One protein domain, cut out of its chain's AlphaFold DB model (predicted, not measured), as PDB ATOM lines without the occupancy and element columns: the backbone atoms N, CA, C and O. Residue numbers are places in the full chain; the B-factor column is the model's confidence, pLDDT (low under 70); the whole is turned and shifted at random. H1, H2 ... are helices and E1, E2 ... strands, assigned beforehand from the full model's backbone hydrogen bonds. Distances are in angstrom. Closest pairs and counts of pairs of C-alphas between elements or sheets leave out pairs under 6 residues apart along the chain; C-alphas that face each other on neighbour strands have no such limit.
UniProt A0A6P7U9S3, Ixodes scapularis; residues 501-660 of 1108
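This is residues 501 to 660 of the 1108 residues of a protein of Ixodes scapularis (UniProt A0A6P7U9S3). A twisted sheet of five parallel strands forms the core, with H1 and H2 over one face and H4, with the short H3, over the opposite face, while H5 lies past the edge strand E1 and only grazes the sheet. A small extra part, the hairpin of E6 and E7 with H6 after it, sits beyond the E1 edge, where H6 packs on H1. The 160 printed residues hold six named helices and seven named strands, in the order E1 H1 E2 H2 E3 H3 E4 H4 E5 H5 E6 E7 H6, and the class is mixed, helices and strands. The large sheet runs E1 E5 E4 E2 E3, parallel throughout, and E6 and E7 form an antiparallel sheet of two. The whole is compact, with a radius of gyration of the C-alphas of 14.5 A, and rounded, spanning 41 by 34 by 28 A.

In the large sheet stand, side to side, E1 (residues 506 to 510), E5 (600 to 608), E4 (577 to 584), E2 (538 to 542) and E3 (566 to 568), with E1 and E3 as edge strands. It is only just strongly twisted, its C-alphas lying up to 4.4 A off the best plane, and E5 bends by 77 degrees at residue 603. E1 and E5 pair through N 509 and O 606 at 2.8 A, E5 and E4 through N 582 and O 605 at 2.8 A, E4 and E2 through N 541 and O 581 at 2.8 A, and E2 and E3 through N 542 and O 567 at 3.0 A. H1 (residues 514 to 530) is on the sheet at a height of 9.4 A, over E5 and E4, and runs along the strands, at 7 degrees to E4 on the local plane. H2 (residues 547 to 559) is over E2 at a height of 8.9 A. H1 and H2 touch at a steep tilt of 40 degrees, the same way, the closest C-alphas being those of Ala 518 and Leu 553, 4.9 A apart. H4 (residues 590 to 597), on the opposite face from H1, is over E4 and E2 at a height of 9.6 A. H3 (residues 569 to 572) is on the same face as H4 and touches it, the closest C-alphas being those of Ala 569 and Ala 596 at 5.4 A. The units E2, H2, E3 and E4, H4, E5 are strand-helix-strand units, two parallel neighbour strands with a helix between; E1, H1, E2 and E3, H3, E4 are split ones, with other strands between the two in the sheet; the four crossovers are right-handed. H5 (residues 615 to 627) touches H4 with residues 615 to 620 alone, the closest C-alphas being those of Gly 590 and Cys 617 at 4.3 A. E6 (residues 636 to 639) and E7 (residues 647 to 650) form a hairpin, with N 638 and O 648 at 2.8 A. H6 (residues 653 to 659) touches H1 at 35.4 degrees, only just a steep tilt, the closest C-alphas being those of Met 520 and Arg 653 at 6.3 A. Every O i to N i+4 pair is within hydrogen-bond range in H1, H2, H4, H5 and H6; H3 is too short for such a pair.

E1 begins at C-alpha 506 at (111.248, 140.614, 120.524). H1 measures 24.4 A, E5 19.2 A, H5 18.5 A, H2 18.4 A and E4 18.2 A from first to last C-alpha. H1 ends at C-alpha 530 at (111.974, 125.520, 133.431), and H6 ends at C-alpha 659 at (126.416, 126.488, 127.061).

The C-alphas of Glu 615 and His 643 are the two farthest apart, at 42.3 A. The printed part has no cut, and no link is long. The mean pLDDT of the printed part is 84.2, and residues 545 to 547, 627 to 634 and 644 to 645 are under 70.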
ATOM      1  N   GLY A 501     113.405 134.738 132.401       82.81
ATOM      2  CA  GLY A 501     114.378 133.854 131.763       82.81
ATOM      3  C   GLY A 501     114.924 134.334 130.421       82.81
ATOM      4  O   GLY A 501     115.934 133.781 129.999       82.81
ATOM      5  N   ILE A 502     114.332 135.349 129.777       89.31
ATOM      6  CA  ILE A 502     114.821 135.915 128.507       89.31
ATOM      7  C   ILE A 502     114.866 137.443 128.608       89.31
ATOM      8  O   ILE A 502     113.870 138.072 128.959       89.31
ATOM      9  N   GLY A 503     116.024 138.042 128.325       84.06
ATOM     10  CA  GLY A 503     116.225 139.490 128.427       84.06
ATOM     11  C   GLY A 503     115.443 140.285 127.380       84.06
ATOM     12  O   GLY A 503     114.850 141.317 127.697       84.06
ATOM     13  N   GLU A 504     115.424 139.792 126.146       86.50
ATOM     14  CA  GLU A 504     114.788 140.425 124.997       86.50
ATOM     15  C   GLU A 504     113.301 140.052 124.900       86.50
ATOM     16  O   GLU A 504     112.915 138.899 125.104       86.50
ATOM     17  N   THR A 505     112.443 141.017 124.558       87.31
ATOM     18  CA  THR A 505     110.997 140.801 124.350       87.31
ATOM     19  C   THR A 505     110.670 140.394 122.916       87.31
ATOM     20  O   THR A 505     109.786 139.573 122.687       87.31
ATOM     21  N   VAL A 506     111.390 140.941 121.942       88.12
ATOM     22  CA  VAL A 506     111.248 140.614 120.524       88.12
ATOM     23  C   VAL A 506     112.623 140.240 119.992       88.12
ATOM     24  O   VAL A 506     113.576 140.939 120.306       88.12
ATOM     25  N   GLN A 507     112.747 139.156 119.221       88.44
ATOM     26  CA  GLN A 507     114.004 138.791 118.548       88.44
ATOM     27  C   GLN A 507     113.729 137.915 117.316       88.44
ATOM     28  O   GLN A 507     112.877 137.028 117.363       88.44
ATOM     29  N   PHE A 508     114.461 138.136 116.221       89.00
ATOM     30  CA  PHE A 508     114.311 137.375 114.975       89.00
ATOM     31  C   PHE A 508     115.636 136.727 114.547       89.00
ATOM     32  O   PHE A 508     116.686 137.367 114.586       89.00
ATOM     33  N   PHE A 509     115.576 135.465 114.120       87.69
ATOM     34  CA  PHE A 509     116.713 134.649 113.689       87.69
ATOM     35  C   PHE A 509     116.527 134.176 112.247       87.69
ATOM     36  O   PHE A 509     115.609 133.403 111.962       87.69
ATOM     37  N   ASN A 510     117.411 134.620 111.349       88.12
ATOM     38  CA  ASN A 510     117.418 134.166 109.961       88.12
ATOM     39  C   ASN A 510     118.130 132.809 109.870       88.12
ATOM     40  O   ASN A 510     119.358 132.764 109.832       88.12
ATOM     41  N   ILE A 511     117.366 131.717 109.888       87.50
ATOM     42  CA  ILE A 511     117.876 130.338 109.884       87.50
ATOM     43  C   ILE A 511     117.216 129.593 108.722       87.50
ATOM     44  O   ILE A 511     116.052 129.205 108.836       87.50
ATOM     45  N   PRO A 512     117.922 129.392 107.596       85.12
ATOM     46  CA  PRO A 512     117.342 128.731 106.431       85.12
ATOM     47  C   PRO A 512     116.988 127.253 106.654       85.12
ATOM     48  O   PRO A 512     116.058 126.748 106.024       85.12
ATOM     49  N   ASP A 513     117.711 126.555 107.539       88.00
ATOM     50  CA  ASP A 513     117.447 125.151 107.858       88.00
ATOM     51  C   ASP A 513     116.286 124.999 108.856       88.00
ATOM     52  O   ASP A 513     116.331 125.446 110.004       88.00
ATOM     53  N   ILE A 514     115.241 124.297 108.415       87.56
ATOM     54  CA  ILE A 514     114.040 123.998 109.198       87.56
ATOM     55  C   ILE A 514     114.374 123.130 110.418       87.56
ATOM     56  O   ILE A 514     113.752 123.298 111.468       87.56
ATOM     57  N   ILE A 515     115.320 122.191 110.300       88.50
ATOM     58  CA  ILE A 515     115.689 121.292 111.401       88.50
ATOM     59  C   ILE A 515     116.420 122.084 112.484       88.50
ATOM     60  O   ILE A 515     116.084 121.962 113.664       88.50
ATOM     61  N   GLU A 516     117.364 122.938 112.093       89.50
ATOM     62  CA  GLU A 516     118.065 123.832 113.013       89.50
ATOM     63  C   GLU A 516     117.110 124.823 113.698       89.50
ATOM     64  O   GLU A 516     117.127 124.953 114.926       89.50
ATOM     65  N   ALA A 517     116.209 125.455 112.939       90.00
ATOM     66  CA  ALA A 517     115.199 126.354 113.493       90.00
ATOM     67  C   ALA A 517     114.268 125.629 114.484       90.00
ATOM     68  O   ALA A 517     113.996 126.135 115.577       90.00
ATOM     69  N   ALA A 518     113.810 124.418 114.144       90.75
ATOM     70  CA  ALA A 518     112.982 123.595 115.023       90.75
ATOM     71  C   ALA A 518     113.724 123.193 116.307       90.75
ATOM     72  O   ALA A 518     113.135 123.224 117.392       90.75
ATOM     73  N   PHE A 519     115.015 122.870 116.202       90.50
ATOM     74  CA  PHE A 519     115.864 122.578 117.352       90.50
ATOM     75  C   PHE A 519     115.961 123.789 118.285       90.50
ATOM     76  O   PHE A 519     115.652 123.664 119.471       90.50
ATOM     77  N   MET A 520     116.294 124.975 117.768       90.81
ATOM     78  CA  MET A 520     116.387 126.193 118.583       90.81
ATOM     79  C   MET A 520     115.062 126.536 119.272       90.81
ATOM     80  O   MET A 520     115.043 126.788 120.479       90.81
ATOM     81  N   ILE A 521     113.940 126.452 118.547       92.81
ATOM     82  CA  ILE A 521     112.601 126.642 119.125       92.81
ATOM     83  C   ILE A 521     112.349 125.636 120.257       92.81
ATOM     84  O   ILE A 521     111.844 126.019 121.316       92.81
ATOM     85  N   SER A 522     112.723 124.365 120.074       91.75
ATOM     86  CA  SER A 522     112.538 123.331 121.099       91.75
ATOM     87  C   SER A 522     113.360 123.597 122.364       91.75
ATOM     88  O   SER A 522     112.843 123.432 123.468       91.75
ATOM     89  N   ARG A 523     114.594 124.100 122.231       89.81
ATOM     90  CA  ARG A 523     115.464 124.441 123.368       89.81
ATOM     91  C   ARG A 523     114.942 125.646 124.144       89.81
ATOM     92  O   ARG A 523     114.919 125.619 125.373       89.81
ATOM     93  N   ILE A 524     114.438 126.661 123.444       91.56
ATOM     94  CA  ILE A 524     113.776 127.811 124.077       91.56
ATOM     95  C   ILE A 524     112.498 127.368 124.797       91.56
ATOM     96  O   ILE A 524     112.228 127.830 125.903       91.56
ATOM     97  N   CYS A 525     111.736 126.431 124.228       92.25
ATOM     98  CA  CYS A 525     110.577 125.848 124.903       92.25
ATOM     99  C   CYS A 525     110.962 125.179 126.230       92.25
ATOM    100  O   CYS A 525     110.336 125.471 127.248       92.25
ATOM    101  N   VAL A 526     112.002 124.336 126.252       89.62
ATOM    102  CA  VAL A 526     112.493 123.717 127.499       89.62
ATOM    103  C   VAL A 526     112.876 124.790 128.522       89.62
ATOM    104  O   VAL A 526     112.457 124.723 129.676       89.62
ATOM    105  N   HIS A 527     113.594 125.828 128.086       89.12
ATOM    106  CA  HIS A 527     114.005 126.940 128.947       89.12
ATOM    107  C   HIS A 527     112.822 127.698 129.565       89.12
ATOM    108  O   HIS A 527     112.821 127.999 130.760       89.12
ATOM    109  N   LEU A 528     111.785 127.979 128.771       90.88
ATOM    110  CA  LEU A 528     110.551 128.606 129.254       90.88
ATOM    111  C   LEU A 528     109.788 127.672 130.206       90.88
ATOM    112  O   LEU A 528     109.277 128.116 131.233       90.88
ATOM    113  N   GLN A 529     109.749 126.369 129.922       90.06
ATOM    114  CA  GLN A 529     109.140 125.381 130.819       90.06
ATOM    115  C   GLN A 529     109.855 125.343 132.181       90.06
ATOM    116  O   GLN A 529     109.192 125.295 133.216       90.06
ATOM    117  N   ALA A 530     111.186 125.449 132.200       85.44
ATOM    118  CA  ALA A 530     111.974 125.520 133.431       85.44
ATOM    119  C   ALA A 530     111.744 126.822 134.233       85.44
ATOM    120  O   ALA A 530     111.898 126.837 135.453       85.44
ATOM    121  N   HIS A 531     111.293 127.896 133.574       87.06
ATOM    122  CA  HIS A 531     110.848 129.147 134.203       87.06
ATOM    123  C   HIS A 531     109.361 129.144 134.615       87.06
ATOM    124  O   HIS A 531     108.814 130.197 134.952       87.06
ATOM    125  N   ASN A 532     108.716 127.970 134.649       87.56
ATOM    126  CA  ASN A 532     107.316 127.764 135.037       87.56
ATOM    127  C   ASN A 532     106.286 128.436 134.113       87.56
ATOM    128  O   ASN A 532     105.214 128.838 134.571       87.56
ATOM    129  N   TYR A 533     106.579 128.558 132.816       91.06
ATOM    130  CA  TYR A 533     105.547 128.913 131.842       91.06
ATOM    131  C   TYR A 533     104.642 127.711 131.542       91.06
ATOM    132  O   TYR A 533     105.109 126.602 131.285       91.06
ATOM    133  N   GLU A 534     103.328 127.936 131.579       89.50
ATOM    134  CA  GLU A 534     102.326 126.916 131.256       89.50
ATOM    135  C   GLU A 534     102.026 126.863 129.750       89.50
ATOM    136  O   GLU A 534     102.278 127.817 129.009       89.50
ATOM    137  N   SER A 535     101.390 125.782 129.283       87.38
ATOM    138  CA  SER A 535     101.008 125.629 127.869       87.38
ATOM    139  C   SER A 535     100.020 126.695 127.363       87.38
ATOM    140  O   SER A 535      99.888 126.868 126.155       87.38
ATOM    141  N   SER A 536      99.327 127.423 128.249       88.75
ATOM    142  CA  SER A 536      98.497 128.584 127.884       88.75
ATOM    143  C   SER A 536      99.299 129.869 127.676       88.75
ATOM    144  O   SER A 536      98.815 130.806 127.039       88.75
ATOM    145  N   ASP A 537     100.510 129.937 128.227       92.00
ATOM    146  CA  ASP A 537     101.349 131.126 128.175       92.00
ATOM    147  C   ASP A 537     102.186 131.182 126.893       92.00
ATOM    148  O   ASP A 537     102.396 132.265 126.350       92.00
ATOM    149  N   VAL A 538     102.629 130.039 126.370       93.88
ATOM    150  CA  VAL A 538     103.503 129.979 125.189       93.88
ATOM    151  C   VAL A 538     102.777 129.323 124.021       93.88
ATOM    152  O   VAL A 538     102.231 128.230 124.152       93.88
ATOM    153  N   ALA A 539     102.809 129.972 122.859       94.19
ATOM    154  CA  ALA A 539     102.301 129.417 121.608       94.19
ATOM    155  C   ALA A 539     103.445 129.180 120.619       94.19
ATOM    156  O   ALA A 539     104.207 130.100 120.325       94.19
ATOM    157  N   VAL A 540     103.539 127.961 120.078       94.25
ATOM    158  CA  VAL A 540     104.459 127.624 118.983       94.25
ATOM    159  C   VAL A 540     103.674 127.639 117.673       94.25
ATOM    160  O   VAL A 540     102.772 126.818 117.473       94.25
ATOM    161  N   LEU A 541     103.995 128.599 116.808       92.94
ATOM    162  CA  LEU A 541     103.228 128.952 115.619       92.94
ATOM    163  C   LEU A 541     104.025 128.699 114.343       92.94
ATOM    164  O   LEU A 541     105.180 129.101 114.231       92.94
ATOM    165  N   VAL A 542     103.378 128.092 113.352       90.69
ATOM    166  CA  VAL A 542     103.920 127.949 111.995       90.69
ATOM    167  C   VAL A 542     103.045 128.749 111.034       90.69
ATOM    168  O   VAL A 542     101.837 128.516 110.964       90.69
ATOM    169  N   LEU A 543     103.651 129.701 110.316       85.50
ATOM    170  CA  LEU A 543     102.950 130.581 109.371       85.50
ATOM    171  C   LEU A 543     102.835 130.004 107.954       85.50
ATOM    172  O   LEU A 543     102.086 130.534 107.145       85.50
ATOM    173  N   SER A 544     103.551 128.922 107.638       72.00
ATOM    174  CA  SER A 544     103.409 128.214 106.366       72.00
ATOM    175  C   SER A 544     102.922 126.773 106.589       72.00
ATOM    176  O   SER A 544     103.560 125.989 107.293       72.00
ATOM    177  N   PRO A 545     101.794 126.359 105.989       56.19
ATOM    178  CA  PRO A 545     101.254 125.012 106.175       56.19
ATOM    179  C   PRO A 545     101.956 123.928 105.333       56.19
ATOM    180  O   PRO A 545     101.499 122.784 105.334       56.19
ATOM    181  N   ARG A 546     103.064 124.225 104.628       57.62
ATOM    182  CA  ARG A 546     103.866 123.177 103.965       57.62
ATOM    183  C   ARG A 546     104.333 122.191 105.046       57.62
ATOM    184  O   ARG A 546     105.070 122.562 105.955       57.62
ATOM    185  N   GLN A 547     103.870 120.940 104.963       59.78
ATOM    186  CA  GLN A 547     103.838 119.966 106.070       59.78
ATOM    187  C   GLN A 547     105.189 119.695 106.774       59.78
ATOM    188  O   GLN A 547     105.194 119.218 107.910       59.78
ATOM    189  N   GLY A 548     106.326 120.031 106.153       73.56
ATOM    190  CA  GLY A 548     107.671 119.811 106.695       73.56
ATOM    191  C   GLY A 548     107.954 120.531 108.020       73.56
ATOM    192  O   GLY A 548     108.367 119.877 108.976       73.56
ATOM    193  N   ALA A 549     107.680 121.837 108.126       81.31
ATOM    194  CA  ALA A 549     108.013 122.615 109.330       81.31
ATOM    195  C   ALA A 549     107.162 122.210 110.542       81.31
ATOM    196  O   ALA A 549     107.677 122.019 111.643       81.31
ATOM    197  N   MET A 550     105.858 121.988 110.335       86.25
ATOM    198  CA  MET A 550     104.963 121.538 111.403       86.25
ATOM    199  C   MET A 550     105.331 120.135 111.903       86.25
ATOM    200  O   MET A 550     105.265 119.884 113.106       86.25
ATOM    201  N   LYS A 551     105.745 119.227 111.007       86.50
ATOM    202  CA  LYS A 551     106.235 117.894 111.386       86.50
ATOM    203  C   LYS A 551     107.565 117.987 112.140       86.50
ATOM    204  O   LYS A 551     107.674 117.396 113.209       86.50
ATOM    205  N   ALA A 552     108.527 118.761 111.636       87.44
ATOM    206  CA  ALA A 552     109.838 118.944 112.261       87.44
ATOM    207  C   ALA A 552     109.729 119.518 113.683       87.44
ATOM    208  O   ALA A 552     110.291 118.952 114.616       87.44
ATOM    209  N   LEU A 553     108.926 120.570 113.877       89.94
ATOM    210  CA  LEU A 553     108.689 121.171 115.195       89.94
ATOM    211  C   LEU A 553     107.996 120.212 116.165       89.94
ATOM    212  O   LEU A 553     108.386 120.132 117.327       89.94
ATOM    213  N   LYS A 554     106.993 119.454 115.705       89.88
ATOM    214  CA  LYS A 554     106.334 118.444 116.547       89.88
ATOM    215  C   LYS A 554     107.316 117.363 116.995       89.88
ATOM    216  O   LYS A 554     107.318 117.010 118.169       89.88
ATOM    217  N   VAL A 555     108.154 116.866 116.085       90.44
ATOM    218  CA  VAL A 555     109.179 115.858 116.399       90.44
ATOM    219  C   VAL A 555     110.217 116.421 117.372       90.44
ATOM    220  O   VAL A 555     110.490 115.781 118.383       90.44
ATOM    221  N   ALA A 556     110.730 117.630 117.129       89.06
ATOM    222  CA  ALA A 556     111.719 118.270 117.997       89.06
ATOM    223  C   ALA A 556     111.181 118.502 119.422       89.06
ATOM    224  O   ALA A 556     111.870 118.219 120.399       89.06
ATOM    225  N   LEU A 557     109.930 118.955 119.566       90.06
ATOM    226  CA  LEU A 557     109.309 119.136 120.883       90.06
ATOM    227  C   LEU A 557     109.067 117.807 121.609       90.06
ATOM    228  O   LEU A 557     109.281 117.740 122.819       90.06
ATOM    229  N   LEU A 558     108.658 116.757 120.887       88.94
ATOM    230  CA  LEU A 558     108.468 115.421 121.459       88.94
ATOM    231  C   LEU A 558     109.792 114.820 121.949       88.94
ATOM    232  O   LEU A 558     109.839 114.295 123.057       88.94
ATOM    233  N   GLN A 559     110.869 114.949 121.168       86.88
ATOM    234  CA  GLN A 559     112.205 114.468 121.543       86.88
ATOM    235  C   GLN A 559     112.740 115.134 122.818       86.88
ATOM    236  O   GLN A 559     113.438 114.494 123.596       86.88
ATOM    237  N   GLN A 560     112.394 116.403 123.042       83.06
ATOM    238  CA  GLN A 560     112.808 117.168 124.224       83.06
ATOM    239  C   GLN A 560     111.811 117.070 125.397       83.06
ATOM    240  O   GLN A 560     112.014 117.706 126.428       83.06
ATOM    241  N   GLY A 561     110.718 116.304 125.268       82.12
ATOM    242  CA  GLY A 561     109.707 116.162 126.325       82.12
ATOM    243  C   GLY A 561     108.930 117.451 126.644       82.12
ATOM    244  O   GLY A 561     108.435 117.619 127.763       82.12
ATOM    245  N   CYS A 562     108.823 118.375 125.686       84.94
ATOM    246  CA  CYS A 562     108.121 119.649 125.849       84.94
ATOM    247  C   CYS A 562     106.595 119.470 125.864       84.94
ATOM    248  O   CYS A 562     106.029 118.754 125.041       84.94
ATOM    249  N   ARG A 563     105.904 120.206 126.746       85.62
ATOM    250  CA  ARG A 563     104.431 120.154 126.887       85.62
ATOM    251  C   ARG A 563     103.664 121.123 125.972       85.62
ATOM    252  O   ARG A 563     102.435 121.209 126.058       85.62
ATOM    253  N   TYR A 564     104.359 121.891 125.136       90.56
ATOM    254  CA  TYR A 564     103.745 122.886 124.252       90.56
ATOM    255  C   TYR A 564     103.245 122.270 122.945       90.56
ATOM    256  O   TYR A 564     103.857 121.364 122.385       90.56
ATOM    257  N   THR A 565     102.140 122.803 122.427       86.06
ATOM    258  CA  THR A 565     101.536 122.341 121.173       86.06
ATOM    259  C   THR A 565     101.898 123.251 120.006       86.06
ATOM    260  O   THR A 565     101.771 124.471 120.111       86.06
ATOM    261  N   VAL A 566     102.249 122.650 118.868       89.75
ATOM    262  CA  VAL A 566     102.469 123.363 117.600       89.75
ATOM    263  C   VAL A 566     101.140 123.551 116.879       89.75
ATOM    264  O   VAL A 566     100.404 122.582 116.672       89.75
ATOM    265  N   CYS A 567     100.846 124.778 116.460       89.50
ATOM    266  CA  CYS A 567      99.634 125.114 115.715       89.50
ATOM    267  C   CYS A 567      99.924 126.096 114.571       89.50
ATOM    268  O   CYS A 567     100.928 126.803 114.579       89.50
ATOM    269  N   SER A 568      99.056 126.127 113.557       87.94
ATOM    270  CA  SER A 568      99.091 127.184 112.539       87.94
ATOM    271  C   SER A 568      98.468 128.470 113.086       87.94
ATOM    272  O   SER A 568      97.651 128.414 114.009       87.94
ATOM    273  N   ALA A 569      98.780 129.630 112.497       83.62
ATOM    274  CA  ALA A 569      98.165 130.901 112.902       83.62
ATOM    275  C   ALA A 569      96.623 130.866 112.841       83.62
ATOM    276  O   ALA A 569      95.950 131.329 113.766       83.62
ATOM    277  N   LYS A 570      96.054 130.232 111.805       79.81
ATOM    278  CA  LYS A 570      94.598 130.049 111.650       79.81
ATOM    279  C   LYS A 570      93.978 129.190 112.757       79.81
ATOM    280  O   LYS A 570      92.917 129.540 113.272       79.81
ATOM    281  N   ALA A 571      94.630 128.085 113.131       84.44
ATOM    282  CA  ALA A 571      94.155 127.196 114.195       84.44
ATOM    283  C   ALA A 571      94.359 127.796 115.595       84.44
ATOM    284  O   ALA A 571      93.588 127.516 116.514       84.44
ATOM    285  N   PHE A 572      95.390 128.628 115.760       86.69
ATOM    286  CA  PHE A 572      95.634 129.352 116.998       86.69
ATOM    287  C   PHE A 572      94.547 130.399 117.259       86.69
ATOM    288  O   PHE A 572      94.082 130.525 118.389       86.69
ATOM    289  N   TYR A 573      94.070 131.109 116.235       79.94
ATOM    290  CA  TYR A 573      92.989 132.082 116.395       79.94
ATOM    291  C   TYR A 573      91.684 131.389 116.861       79.94
ATOM    292  O   TYR A 573      91.274 130.389 116.266       79.94
ATOM    293  N   PRO A 574      90.979 131.875 117.908       77.62
ATOM    294  CA  PRO A 574      91.115 133.174 118.567       77.62
ATOM    295  C   PRO A 574      91.840 133.110 119.931       77.62
ATOM    296  O   PRO A 574      91.667 134.025 120.748       77.62
ATOM    297  N   ARG A 575      92.599 132.033 120.208       86.88
ATOM    298  CA  ARG A 575      93.362 131.843 121.457       86.88
ATOM    299  C   ARG A 575      94.346 132.994 121.653       86.88
ATOM    300  O   ARG A 575      94.715 133.673 120.702       86.88
ATOM    301  N   ARG A 576      94.729 133.239 122.904       90.12
ATOM    302  CA  ARG A 576      95.690 134.277 123.292       90.12
ATOM    303  C   ARG A 576      96.834 133.641 124.057       90.12
ATOM    304  O   ARG A 576      96.598 132.685 124.790       90.12
ATOM    305  N   CYS A 577      98.025 134.201 123.911       92.25
ATOM    306  CA  CYS A 577      99.204 133.775 124.649       92.25
ATOM    307  C   CYS A 577      99.996 134.978 125.163       92.25
ATOM    308  O   CYS A 577      99.761 136.140 124.820       92.25
ATOM    309  N   LYS A 578     100.938 134.664 126.038       92.25
ATOM    310  CA  LYS A 578     101.902 135.573 126.638       92.25
ATOM    311  C   LYS A 578     103.118 135.733 125.702       92.25
ATOM    312  O   LYS A 578     103.460 136.861 125.340       92.25
ATOM    313  N   ILE A 579     103.659 134.604 125.235       94.06
ATOM    314  CA  ILE A 579     104.821 134.479 124.339       94.06
ATOM    315  C   ILE A 579     104.413 133.749 123.059       94.06
ATOM    316  O   ILE A 579     103.729 132.724 123.128       94.06
ATOM    317  N   ALA A 580     104.875 134.220 121.904       94.75
ATOM    318  CA  ALA A 580     104.796 133.478 120.649       94.75
ATOM    319  C   ALA A 580     106.186 133.131 120.108       94.75
ATOM    320  O   ALA A 580     107.037 134.002 119.944       94.75
ATOM    321  N   LEU A 581     106.383 131.853 119.792       94.56
ATOM    322  CA  LEU A 581     107.519 131.331 119.037       94.56
ATOM    323  C   LEU A 581     107.033 131.067 117.613       94.56
ATOM    324  O   LEU A 581     106.200 130.187 117.410       94.56
ATOM    325  N   VAL A 582     107.494 131.855 116.645       93.38
ATOM    326  CA  VAL A 582     106.955 131.873 115.281       93.38
ATOM    327  C   VAL A 582     107.990 131.341 114.299       93.38
ATOM    328  O   VAL A 582     109.094 131.865 114.209       93.38
ATOM    329  N   HIS A 583     107.622 130.329 113.522       92.12
ATOM    330  CA  HIS A 583     108.413 129.875 112.387       92.12
ATOM    331  C   HIS A 583     107.945 130.566 111.095       92.12
ATOM    332  O   HIS A 583     106.796 130.396 110.671       92.12
ATOM    333  N   LEU A 584     108.858 131.309 110.468       89.31
ATOM    334  CA  LEU A 584     108.721 132.021 109.199       89.31
ATOM    335  C   LEU A 584     109.412 131.220 108.088       89.31
ATOM    336  O   LEU A 584     110.486 130.667 108.268       89.31
ATOM    337  N   GLY A 585     108.810 131.142 106.913       84.25
ATOM    338  CA  GLY A 585     109.419 130.443 105.785       84.25
ATOM    339  C   GLY A 585     108.621 130.601 104.496       84.25
ATOM    340  O   GLY A 585     107.649 131.364 104.470       84.25
ATOM    341  N   PRO A 586     108.974 129.863 103.432       79.75
ATOM    342  CA  PRO A 586     108.337 130.011 102.129       79.75
ATOM    343  C   PRO A 586     106.824 129.778 102.206       79.75
ATOM    344  O   PRO A 586     106.366 128.739 102.691       79.75
ATOM    345  N   GLY A 587     106.055 130.755 101.718       76.38
ATOM    346  CA  GLY A 587     104.589 130.762 101.765       76.38
ATOM    347  C   GLY A 587     103.980 131.332 103.052       76.38
ATOM    348  O   GLY A 587     102.777 131.193 103.244       76.38
ATOM    349  N   SER A 588     104.778 131.947 103.932       83.88
ATOM    350  CA  SER A 588     104.250 132.684 105.090       83.88
ATOM    351  C   SER A 588     103.621 133.998 104.639       83.88
ATOM    352  O   SER A 588     104.297 134.832 104.033       83.88
ATOM    353  N   LEU A 589     102.343 134.188 104.958       83.19
ATOM    354  CA  LEU A 589     101.579 135.384 104.605       83.19
ATOM    355  C   LEU A 589     101.602 136.401 105.750       83.19
ATOM    356  O   LEU A 589     101.384 136.044 106.911       83.19
ATOM    357  N   GLY A 590     101.798 137.684 105.429       83.25
ATOM    358  CA  GLY A 590     101.845 138.734 106.453       83.25
ATOM    359  C   GLY A 590     100.532 138.892 107.216       83.25
ATOM    360  O   GLY A 590     100.553 139.177 108.406       83.25
ATOM    361  N   THR A 591      99.394 138.615 106.580       81.19
ATOM    362  CA  THR A 591      98.076 138.613 107.234       81.19
ATOM    363  C   THR A 591      97.968 137.545 108.325       81.19
ATOM    364  O   THR A 591      97.450 137.817 109.407       81.19
ATOM    365  N   GLU A 592      98.515 136.347 108.094       85.81
ATOM    366  CA  GLU A 592      98.586 135.287 109.108       85.81
ATOM    367  C   GLU A 592      99.550 135.659 110.240       85.81
ATOM    368  O   GLU A 592      99.282 135.372 111.410       85.81
ATOM    369  N   PHE A 593     100.643 136.351 109.908       89.00
ATOM    370  CA  PHE A 593     101.575 136.859 110.905       89.00
ATOM    371  C   PHE A 593     100.922 137.934 111.788       89.00
ATOM    372  O   PHE A 593     100.953 137.825 113.012       89.00
ATOM    373  N   ALA A 594     100.249 138.919 111.193       88.56
ATOM    374  CA  ALA A 594      99.527 139.971 111.905       88.56
ATOM    375  C   ALA A 594      98.425 139.398 112.809       88.56
ATOM    376  O   ALA A 594      98.290 139.776 113.977       88.56
ATOM    377  N   ALA A 595      97.686 138.411 112.302       86.81
ATOM    378  CA  ALA A 595      96.688 137.682 113.066       86.81
ATOM    379  C   ALA A 595      97.277 136.986 114.295       86.81
ATOM    380  O   ALA A 595      96.716 137.096 115.389       86.81
ATOM    381  N   ALA A 596      98.410 136.296 114.134       89.88
ATOM    382  CA  ALA A 596      99.131 135.688 115.244       89.88
ATOM    383  C   ALA A 596      99.562 136.750 116.266       89.88
ATOM    384  O   ALA A 596      99.243 136.620 117.447       89.88
ATOM    385  N   LEU A 597     100.200 137.832 115.810       91.12
ATOM    386  CA  LEU A 597     100.683 138.935 116.649       91.12
ATOM    387  C   LEU A 597      99.558 139.598 117.460       91.12
ATOM    388  O   LEU A 597      99.742 139.841 118.651       91.12
ATOM    389  N   SER A 598      98.366 139.796 116.877       89.25
ATOM    390  CA  SER A 598      97.172 140.369 117.546       89.25
ATOM    391  C   SER A 598      96.701 139.594 118.795       89.25
ATOM    392  O   SER A 598      95.869 140.062 119.588       89.25
ATOM    393  N   ARG A 599      97.213 138.372 118.968       90.31
ATOM    394  CA  ARG A 599      96.876 137.441 120.047       90.31
ATOM    395  C   ARG A 599      97.994 137.253 121.071       90.31
ATOM    396  O   ARG A 599      97.772 136.558 122.066       90.31
ATOM    397  N   VAL A 600      99.132 137.919 120.886       91.88
ATOM    398  CA  VAL A 600     100.299 137.860 121.776       91.88
ATOM    399  C   VAL A 600     100.314 139.049 122.728       91.88
ATOM    400  O   VAL A 600     100.128 140.185 122.301       91.88
ATOM    401  N   SER A 601     100.538 138.798 124.020       89.81
ATOM    402  CA  SER A 601     100.533 139.851 125.043       89.81
ATOM    403  C   SER A 601     101.860 140.597 125.178       89.81
ATOM    404  O   SER A 601     101.810 141.793 125.440       89.81
ATOM    405  N   PHE A 602     103.026 139.950 125.076       85.38
ATOM    406  CA  PHE A 602     104.279 140.657 125.393       85.38
ATOM    407  C   PHE A 602     105.525 140.290 124.587       85.38
ATOM    408  O   PHE A 602     106.339 141.182 124.385       85.38
ATOM    409  N   ALA A 603     105.722 139.038 124.156       90.44
ATOM    410  CA  ALA A 603     106.981 138.653 123.506       90.44
ATOM    411  C   ALA A 603     106.801 137.779 122.273       90.44
ATOM    412  O   ALA A 603     105.945 136.892 122.240       90.44
ATOM    413  N   VAL A 604     107.649 138.025 121.277       92.38
ATOM    414  CA  VAL A 604     107.619 137.360 119.975       92.38
ATOM    415  C   VAL A 604     109.039 137.000 119.562       92.38
ATOM    416  O   VAL A 604     109.872 137.880 119.367       92.38
ATOM    417  N   TYR A 605     109.297 135.710 119.363       92.12
ATOM    418  CA  TYR A 605     110.574 135.233 118.840       92.12
ATOM    419  C   TYR A 605     110.350 134.528 117.505       92.12
ATOM    420  O   TYR A 605     109.604 133.550 117.445       92.12
ATOM    421  N   GLY A 606     110.955 135.041 116.434       91.31
ATOM    422  CA  GLY A 606     110.780 134.514 115.081       91.31
ATOM    423  C   GLY A 606     112.014 133.780 114.560       91.31
ATOM    424  O   GLY A 606     113.131 134.250 114.751       91.31
ATOM    425  N   PHE A 607     111.815 132.659 113.868       91.06
ATOM    426  CA  PHE A 607     112.880 131.817 113.311       91.06
ATOM    427  C   PHE A 607     112.545 131.411 111.880       91.06
ATOM    428  O   PHE A 607     111.392 131.084 111.607       91.06
ATOM    429  N   GLY A 608     113.537 131.371 110.995       88.75
ATOM    430  CA  GLY A 608     113.419 130.733 109.681       88.75
ATOM    431  C   GLY A 608     114.034 131.541 108.539       88.75
ATOM    432  O   GLY A 608     114.793 132.472 108.792       88.75
ATOM    433  N   ASP A 609     113.731 131.184 107.287       87.19
ATOM    434  CA  ASP A 609     114.318 131.824 106.097       87.19
ATOM    435  C   ASP A 609     113.583 133.123 105.742       87.19
ATOM    436  O   ASP A 609     112.471 133.091 105.206       87.19
ATOM    437  N   PHE A 610     114.214 134.269 106.003       86.06
ATOM    438  CA  PHE A 610     113.642 135.584 105.688       86.06
ATOM    439  C   PHE A 610     113.791 135.974 104.216       86.06
ATOM    440  O   PHE A 610     113.187 136.946 103.783       86.06
ATOM    441  N   SER A 611     114.554 135.223 103.424       82.25
ATOM    442  CA  SER A 611     114.789 135.539 102.009       82.25
ATOM    443  C   SER A 611     113.590 135.182 101.123       82.25
ATOM    444  O   SER A 611     113.485 135.662  99.999       82.25
ATOM    445  N   LYS A 612     112.697 134.304 101.606       76.50
ATOM    446  CA  LYS A 612     111.595 133.695 100.832       76.50
ATOM    447  C   LYS A 612     110.205 133.980 101.418       76.50
ATOM    448  O   LYS A 612     109.282 133.188 101.220       76.50
ATOM    449  N   ILE A 613     110.059 135.064 102.174       83.81
ATOM    450  CA  ILE A 613     108.782 135.486 102.772       83.81
ATOM    451  C   ILE A 613     108.082 136.545 101.916       83.81
ATOM    452  O   ILE A 613     108.714 137.213 101.103       83.81
ATOM    453  N   ASP A 614     106.774 136.695 102.116       85.19
ATOM    454  CA  ASP A 614     105.968 137.729 101.462       85.19
ATOM    455  C   ASP A 614     106.395 139.159 101.858       85.19
ATOM    456  O   ASP A 614     106.876 139.385 102.974       85.19
ATOM    457  N   GLU A 615     106.141 140.140 100.984       85.69
ATOM    458  CA  GLU A 615     106.446 141.563 101.213       85.69
ATOM    459  C   GLU A 615     105.823 142.075 102.522       85.69
ATOM    460  O   GLU A 615     106.466 142.770 103.312       85.69
ATOM    461  N   SER A 616     104.597 141.644 102.826       84.69
ATOM    462  CA  SER A 616     103.902 142.027 104.055       84.69
ATOM    463  C   SER A 616     104.611 141.501 105.310       84.69
ATOM    464  O   SER A 616     104.680 142.196 106.323       84.69
ATOM    465  N   CYS A 617     105.173 140.285 105.260       85.25
ATOM    466  CA  CYS A 617     106.008 139.751 106.343       85.25
ATOM    467  C   CYS A 617     107.318 140.539 106.461       85.25
ATOM    468  O   CYS A 617     107.766 140.841 107.569       85.25
ATOM    469  N   GLN A 618     107.917 140.903 105.324       86.25
ATOM    470  CA  GLN A 618     109.147 141.683 105.288       86.25
ATOM    471  C   GLN A 618     108.956 143.071 105.913       86.25
ATOM    472  O   GLN A 618     109.831 143.532 106.645       86.25
ATOM    473  N   ASN A 619     107.793 143.699 105.727       87.12
ATOM    474  CA  ASN A 619     107.449 144.977 106.355       87.12
ATOM    475  C   ASN A 619     107.403 144.892 107.889       87.12
ATOM    476  O   ASN A 619     107.882 145.805 108.569       87.12
ATOM    477  N   VAL A 620     106.924 143.778 108.454       86.62
ATOM    478  CA  VAL A 620     106.992 143.531 109.908       86.62
ATOM    479  C   VAL A 620     108.439 143.448 110.377       86.62
ATOM    480  O   VAL A 620     108.817 144.106 111.347       86.62
ATOM    481  N   LEU A 621     109.270 142.680 109.668       85.50
ATOM    482  CA  LEU A 621     110.688 142.549 110.004       85.50
ATOM    483  C   LEU A 621     111.426 143.885 109.873       85.50
ATOM    484  O   LEU A 621     112.251 144.210 110.721       85.50
ATOM    485  N   ASN A 622     111.118 144.685 108.854       85.19
ATOM    486  CA  ASN A 622     111.700 146.014 108.660       85.19
ATOM    487  C   ASN A 622     111.277 146.983 109.772       85.19
ATOM    488  O   ASN A 622     112.094 147.767 110.248       85.19
ATOM    489  N   THR A 623     110.036 146.883 110.250       81.56
ATOM    490  CA  THR A 623     109.556 147.665 111.399       81.56
ATOM    491  C   THR A 623     110.291 147.271 112.680       81.56
ATOM    492  O   THR A 623     110.721 148.141 113.440       81.56
ATOM    493  N   ALA A 624     110.531 145.970 112.874       79.25
ATOM    494  CA  ALA A 624     111.378 145.467 113.953       79.25
ATOM    495  C   ALA A 624     112.826 145.992 113.834       79.25
ATOM    496  O   ALA A 624     113.411 146.426 114.826       79.25
ATOM    497  N   LYS A 625     113.400 146.030 112.619       77.88
ATOM    498  CA  LYS A 625     114.735 146.611 112.367       77.88
ATOM    499  C   LYS A 625     114.800 148.087 112.749       77.88
ATOM    500  O   LYS A 625     115.745 148.500 113.414       77.88
ATOM    501  N   ALA A 626     113.810 148.871 112.325       73.56
ATOM    502  CA  ALA A 626     113.826 150.324 112.446       73.56
ATOM    503  C   ALA A 626     113.696 150.818 113.896       73.56
ATOM    504  O   ALA A 626     114.321 151.810 114.261       73.56
ATOM    505  N   ARG A 627     112.886 150.152 114.731       65.06
ATOM    506  CA  ARG A 627     112.582 150.625 116.097       65.06
ATOM    507  C   ARG A 627     113.549 150.144 117.168       65.06
ATOM    508  O   ARG A 627     113.653 150.747 118.231       65.06
ATOM    509  N   THR A 628     114.277 149.078 116.885       58.88
ATOM    510  CA  THR A 628     115.139 148.401 117.850       58.88
ATOM    511  C   THR A 628     116.403 147.989 117.111       58.88
ATOM    512  O   THR A 628     116.546 146.851 116.668       58.88
ATOM    513  N   GLY A 629     117.311 148.954 116.931       49.38
ATOM    514  CA  GLY A 629     118.523 148.868 116.101       49.38
ATOM    515  C   GLY A 629     119.545 147.780 116.479       49.38
ATOM    516  O   GLY A 629     120.660 147.797 115.971       49.38
ATOM    517  N   HIS A 630     119.182 146.836 117.354       54.59
ATOM    518  CA  HIS A 630     119.987 145.702 117.826       54.59
ATOM    519  C   HIS A 630     119.328 144.328 117.523       54.59
ATOM    520  O   HIS A 630     119.915 143.289 117.810       54.59
ATOM    521  N   LEU A 631     118.124 144.280 116.924       49.03
ATOM    522  CA  LEU A 631     117.322 143.041 116.795       49.03
ATOM    523  C   LEU A 631     117.826 141.998 115.797       49.03
ATOM    524  O   LEU A 631     117.325 140.877 115.788       49.03
ATOM    525  N   PHE A 632     118.818 142.316 114.973       55.19
ATOM    526  CA  PHE A 632     119.468 141.335 114.095       55.19
ATOM    527  C   PHE A 632     120.832 140.900 114.631       55.19
ATOM    528  O   PHE A 632     121.585 140.246 113.919       55.19
ATOM    529  N   CYS A 633     121.142 141.184 115.903       53.19
ATOM    530  CA  CYS A 633     122.348 140.648 116.538       53.19
ATOM    531  C   CYS A 633     122.326 139.118 116.675       53.19
ATOM    532  O   CYS A 633     123.341 138.549 117.074       53.19
ATOM    533  N   GLY A 634     121.199 138.463 116.355       64.44
ATOM    534  CA  GLY A 634     121.077 137.010 116.349       64.44
ATOM    535  C   GLY A 634     121.455 136.407 117.694       64.44
ATOM    536  O   GLY A 634     122.052 135.345 117.712       64.44
ATOM    537  N   ARG A 635     121.193 137.104 118.809       80.69
ATOM    538  CA  ARG A 635     121.562 136.683 120.165       80.69
ATOM    539  C   ARG A 635     120.365 136.817 121.100       80.69
ATOM    540  O   ARG A 635     119.638 137.800 121.027       80.69
ATOM    541  N   LEU A 636     120.183 135.827 121.968       87.31
ATOM    542  CA  LEU A 636     119.233 135.826 123.078       87.31
ATOM    543  C   LEU A 636     119.994 135.747 124.401       87.31
ATOM    544  O   LEU A 636     120.884 134.909 124.564       87.31
ATOM    545  N   SER A 637     119.607 136.591 125.350       88.38
ATOM    546  CA  SER A 637     120.149 136.645 126.703       88.38
ATOM    547  C   SER A 637     119.297 135.786 127.636       88.38
ATOM    548  O   SER A 637     118.265 136.226 128.143       88.38
ATOM    549  N   LEU A 638     119.720 134.544 127.867       88.56
ATOM    550  CA  LEU A 638     119.002 133.572 128.688       88.56
ATOM    551  C   LEU A 638     119.483 133.615 130.140       88.56
ATOM    552  O   LEU A 638     120.651 133.353 130.425       88.56
ATOM    553  N   ALA A 639     118.595 133.924 131.083       86.31
ATOM    554  CA  ALA A 639     118.927 133.856 132.504       86.31
ATOM    555  C   ALA A 639     118.922 132.399 132.981       86.31
ATOM    556  O   ALA A 639     117.981 131.653 132.713       86.31
ATOM    557  N   CYS A 640     119.968 131.985 133.691       81.50
ATOM    558  CA  CYS A 640     120.086 130.613 134.168       81.50
ATOM    559  C   CYS A 640     119.073 130.324 135.287       81.50
ATOM    560  O   CYS A 640     119.065 131.001 136.314       81.50
ATOM    561  N   VAL A 641     118.288 129.252 135.134       74.25
ATOM    562  CA  VAL A 641     117.341 128.773 136.163       74.25
ATOM    563  C   VAL A 641     118.079 128.373 137.448       74.25
ATOM    564  O   VAL A 641     117.578 128.549 138.559       74.25
ATOM    565  N   CYS A 642     119.293 127.835 137.302       71.19
ATOM    566  CA  CYS A 642     120.078 127.307 138.413       71.19
ATOM    567  C   CYS A 642     120.916 128.368 139.139       71.19
ATOM    568  O   CYS A 642     121.164 128.192 140.336       71.19
ATOM    569  N   HIS A 643     121.311 129.438 138.437       72.62
ATOM    570  CA  HIS A 643     122.198 130.504 138.913       72.62
ATOM    571  C   HIS A 643     121.532 131.883 138.735       72.62
ATOM    572  O   HIS A 643     121.676 132.501 137.675       72.62
ATOM    573  N   PRO A 644     120.813 132.388 139.757       65.25
ATOM    574  CA  PRO A 644     120.182 133.706 139.709       65.25
ATOM    575  C   PRO A 644     121.217 134.802 139.417       65.25
ATOM    576  O   PRO A 644     122.228 134.896 140.104       65.25
ATOM    577  N   GLY A 645     120.975 135.622 138.393       68.88
ATOM    578  CA  GLY A 645     121.879 136.703 137.972       68.88
ATOM    579  C   GLY A 645     122.878 136.329 136.871       68.88
ATOM    580  O   GLY A 645     123.438 137.228 136.247       68.88
ATOM    581  N   ARG A 646     123.061 135.037 136.555       80.12
ATOM    582  CA  ARG A 646     123.881 134.612 135.409       80.12
ATOM    583  C   ARG A 646     123.074 134.707 134.115       80.12
ATOM    584  O   ARG A 646     122.036 134.057 133.984       80.12
ATOM    585  N   VAL A 647     123.587 135.470 133.154       83.62
ATOM    586  CA  VAL A 647     123.010 135.634 131.812       83.62
ATOM    587  C   VAL A 647     123.887 134.912 130.792       83.62
ATOM    588  O   VAL A 647     125.105 135.069 130.786       83.62
ATOM    589  N   ILE A 648     123.268 134.097 129.945       85.25
ATOM    590  CA  ILE A 648     123.915 133.261 128.935       85.25
ATOM    591  C   ILE A 648     123.496 133.790 127.571       85.25
ATOM    592  O   ILE A 648     122.319 133.749 127.222       85.25
ATOM    593  N   SER A 649     124.457 134.269 126.788       86.38
ATOM    594  CA  SER A 649     124.199 134.693 125.412       86.38
ATOM    595  C   SER A 649     124.268 133.491 124.469       86.38
ATOM    596  O   SER A 649     125.321 132.851 124.358       86.38
ATOM    597  N   VAL A 650     123.174 133.230 123.753       86.25
ATOM    598  CA  VAL A 650     123.068 132.174 122.730       86.25
ATOM    599  C   VAL A 650     122.688 132.760 121.374       86.25
ATOM    600  O   VAL A 650     121.799 133.605 121.305       86.25
ATOM    601  N   ALA A 651     123.358 132.322 120.309       84.06
ATOM    602  CA  ALA A 651     123.103 132.765 118.938       84.06
ATOM    603  C   ALA A 651     122.798 131.624 117.966       84.06
ATOM    604  O   ALA A 651     122.000 131.792 117.047       84.06
ATOM    605  N   SER A 652     123.428 130.469 118.170       84.06
ATOM    606  CA  SER A 652     123.362 129.325 117.259       84.06
ATOM    607  C   SER A 652     123.022 128.030 117.988       84.06
ATOM    608  O   SER A 652     123.062 127.950 119.219       84.06
ATOM    609  N   ARG A 653     122.747 126.970 117.224       83.81
ATOM    610  CA  ARG A 653     122.603 125.614 117.763       83.81
ATOM    611  C   ARG A 653     123.794 125.186 118.627       83.81
ATOM    612  O   ARG A 653     123.587 124.655 119.716       83.81
ATOM    613  N   GLN A 654     125.015 125.460 118.171       82.19
ATOM    614  CA  GLN A 654     126.238 125.100 118.891       82.19
ATOM    615  C   GLN A 654     126.318 125.807 120.248       82.19
ATOM    616  O   GLN A 654     126.718 125.197 121.232       82.19
ATOM    617  N   ASP A 655     125.857 127.059 120.345       83.75
ATOM    618  CA  ASP A 655     125.780 127.758 121.631       83.75
ATOM    619  C   ASP A 655     124.808 127.076 122.601       83.75
ATOM    620  O   ASP A 655     125.099 126.967 123.792       83.75
ATOM    621  N   PHE A 656     123.655 126.612 122.109       82.19
ATOM    622  CA  PHE A 656     122.668 125.902 122.928       82.19
ATOM    623  C   PHE A 656     123.149 124.531 123.404       82.19
ATOM    624  O   PHE A 656     122.687 124.076 124.450       82.19
ATOM    625  N   GLU A 657     124.017 123.870 122.640       81.38
ATOM    626  CA  GLU A 657     124.610 122.574 122.985       81.38
ATOM    627  C   GLU A 657     125.848 122.734 123.883       81.38
ATOM    628  O   GLU A 657     126.046 121.922 124.781       81.38
ATOM    629  N   ALA A 658     126.645 123.792 123.695       78.81
ATOM    630  CA  ALA A 658     127.880 124.030 124.446       78.81
ATOM    631  C   ALA A 658     127.669 124.778 125.772       78.81
ATOM    632  O   ALA A 658     128.433 124.584 126.715       78.81
ATOM    633  N   LYS A 659     126.645 125.641 125.872       81.06
ATOM    634  CA  LYS A 659     126.416 126.488 127.061       81.06
ATOM    635  C   LYS A 659     125.257 126.025 127.939       81.06
ATOM    636  O   LYS A 659     125.206 126.437 129.100       81.06
ATOM    637  N   LEU A 660     124.333 125.209 127.418       76.50
ATOM    638  CA  LEU A 660     123.121 124.774 128.120       76.50
ATOM    639  C   LEU A 660     122.914 123.251 128.078       76.50
ATOM    640  O   LEU A 660     122.930 122.637 127.020       76.50
TER     641      LEU A 660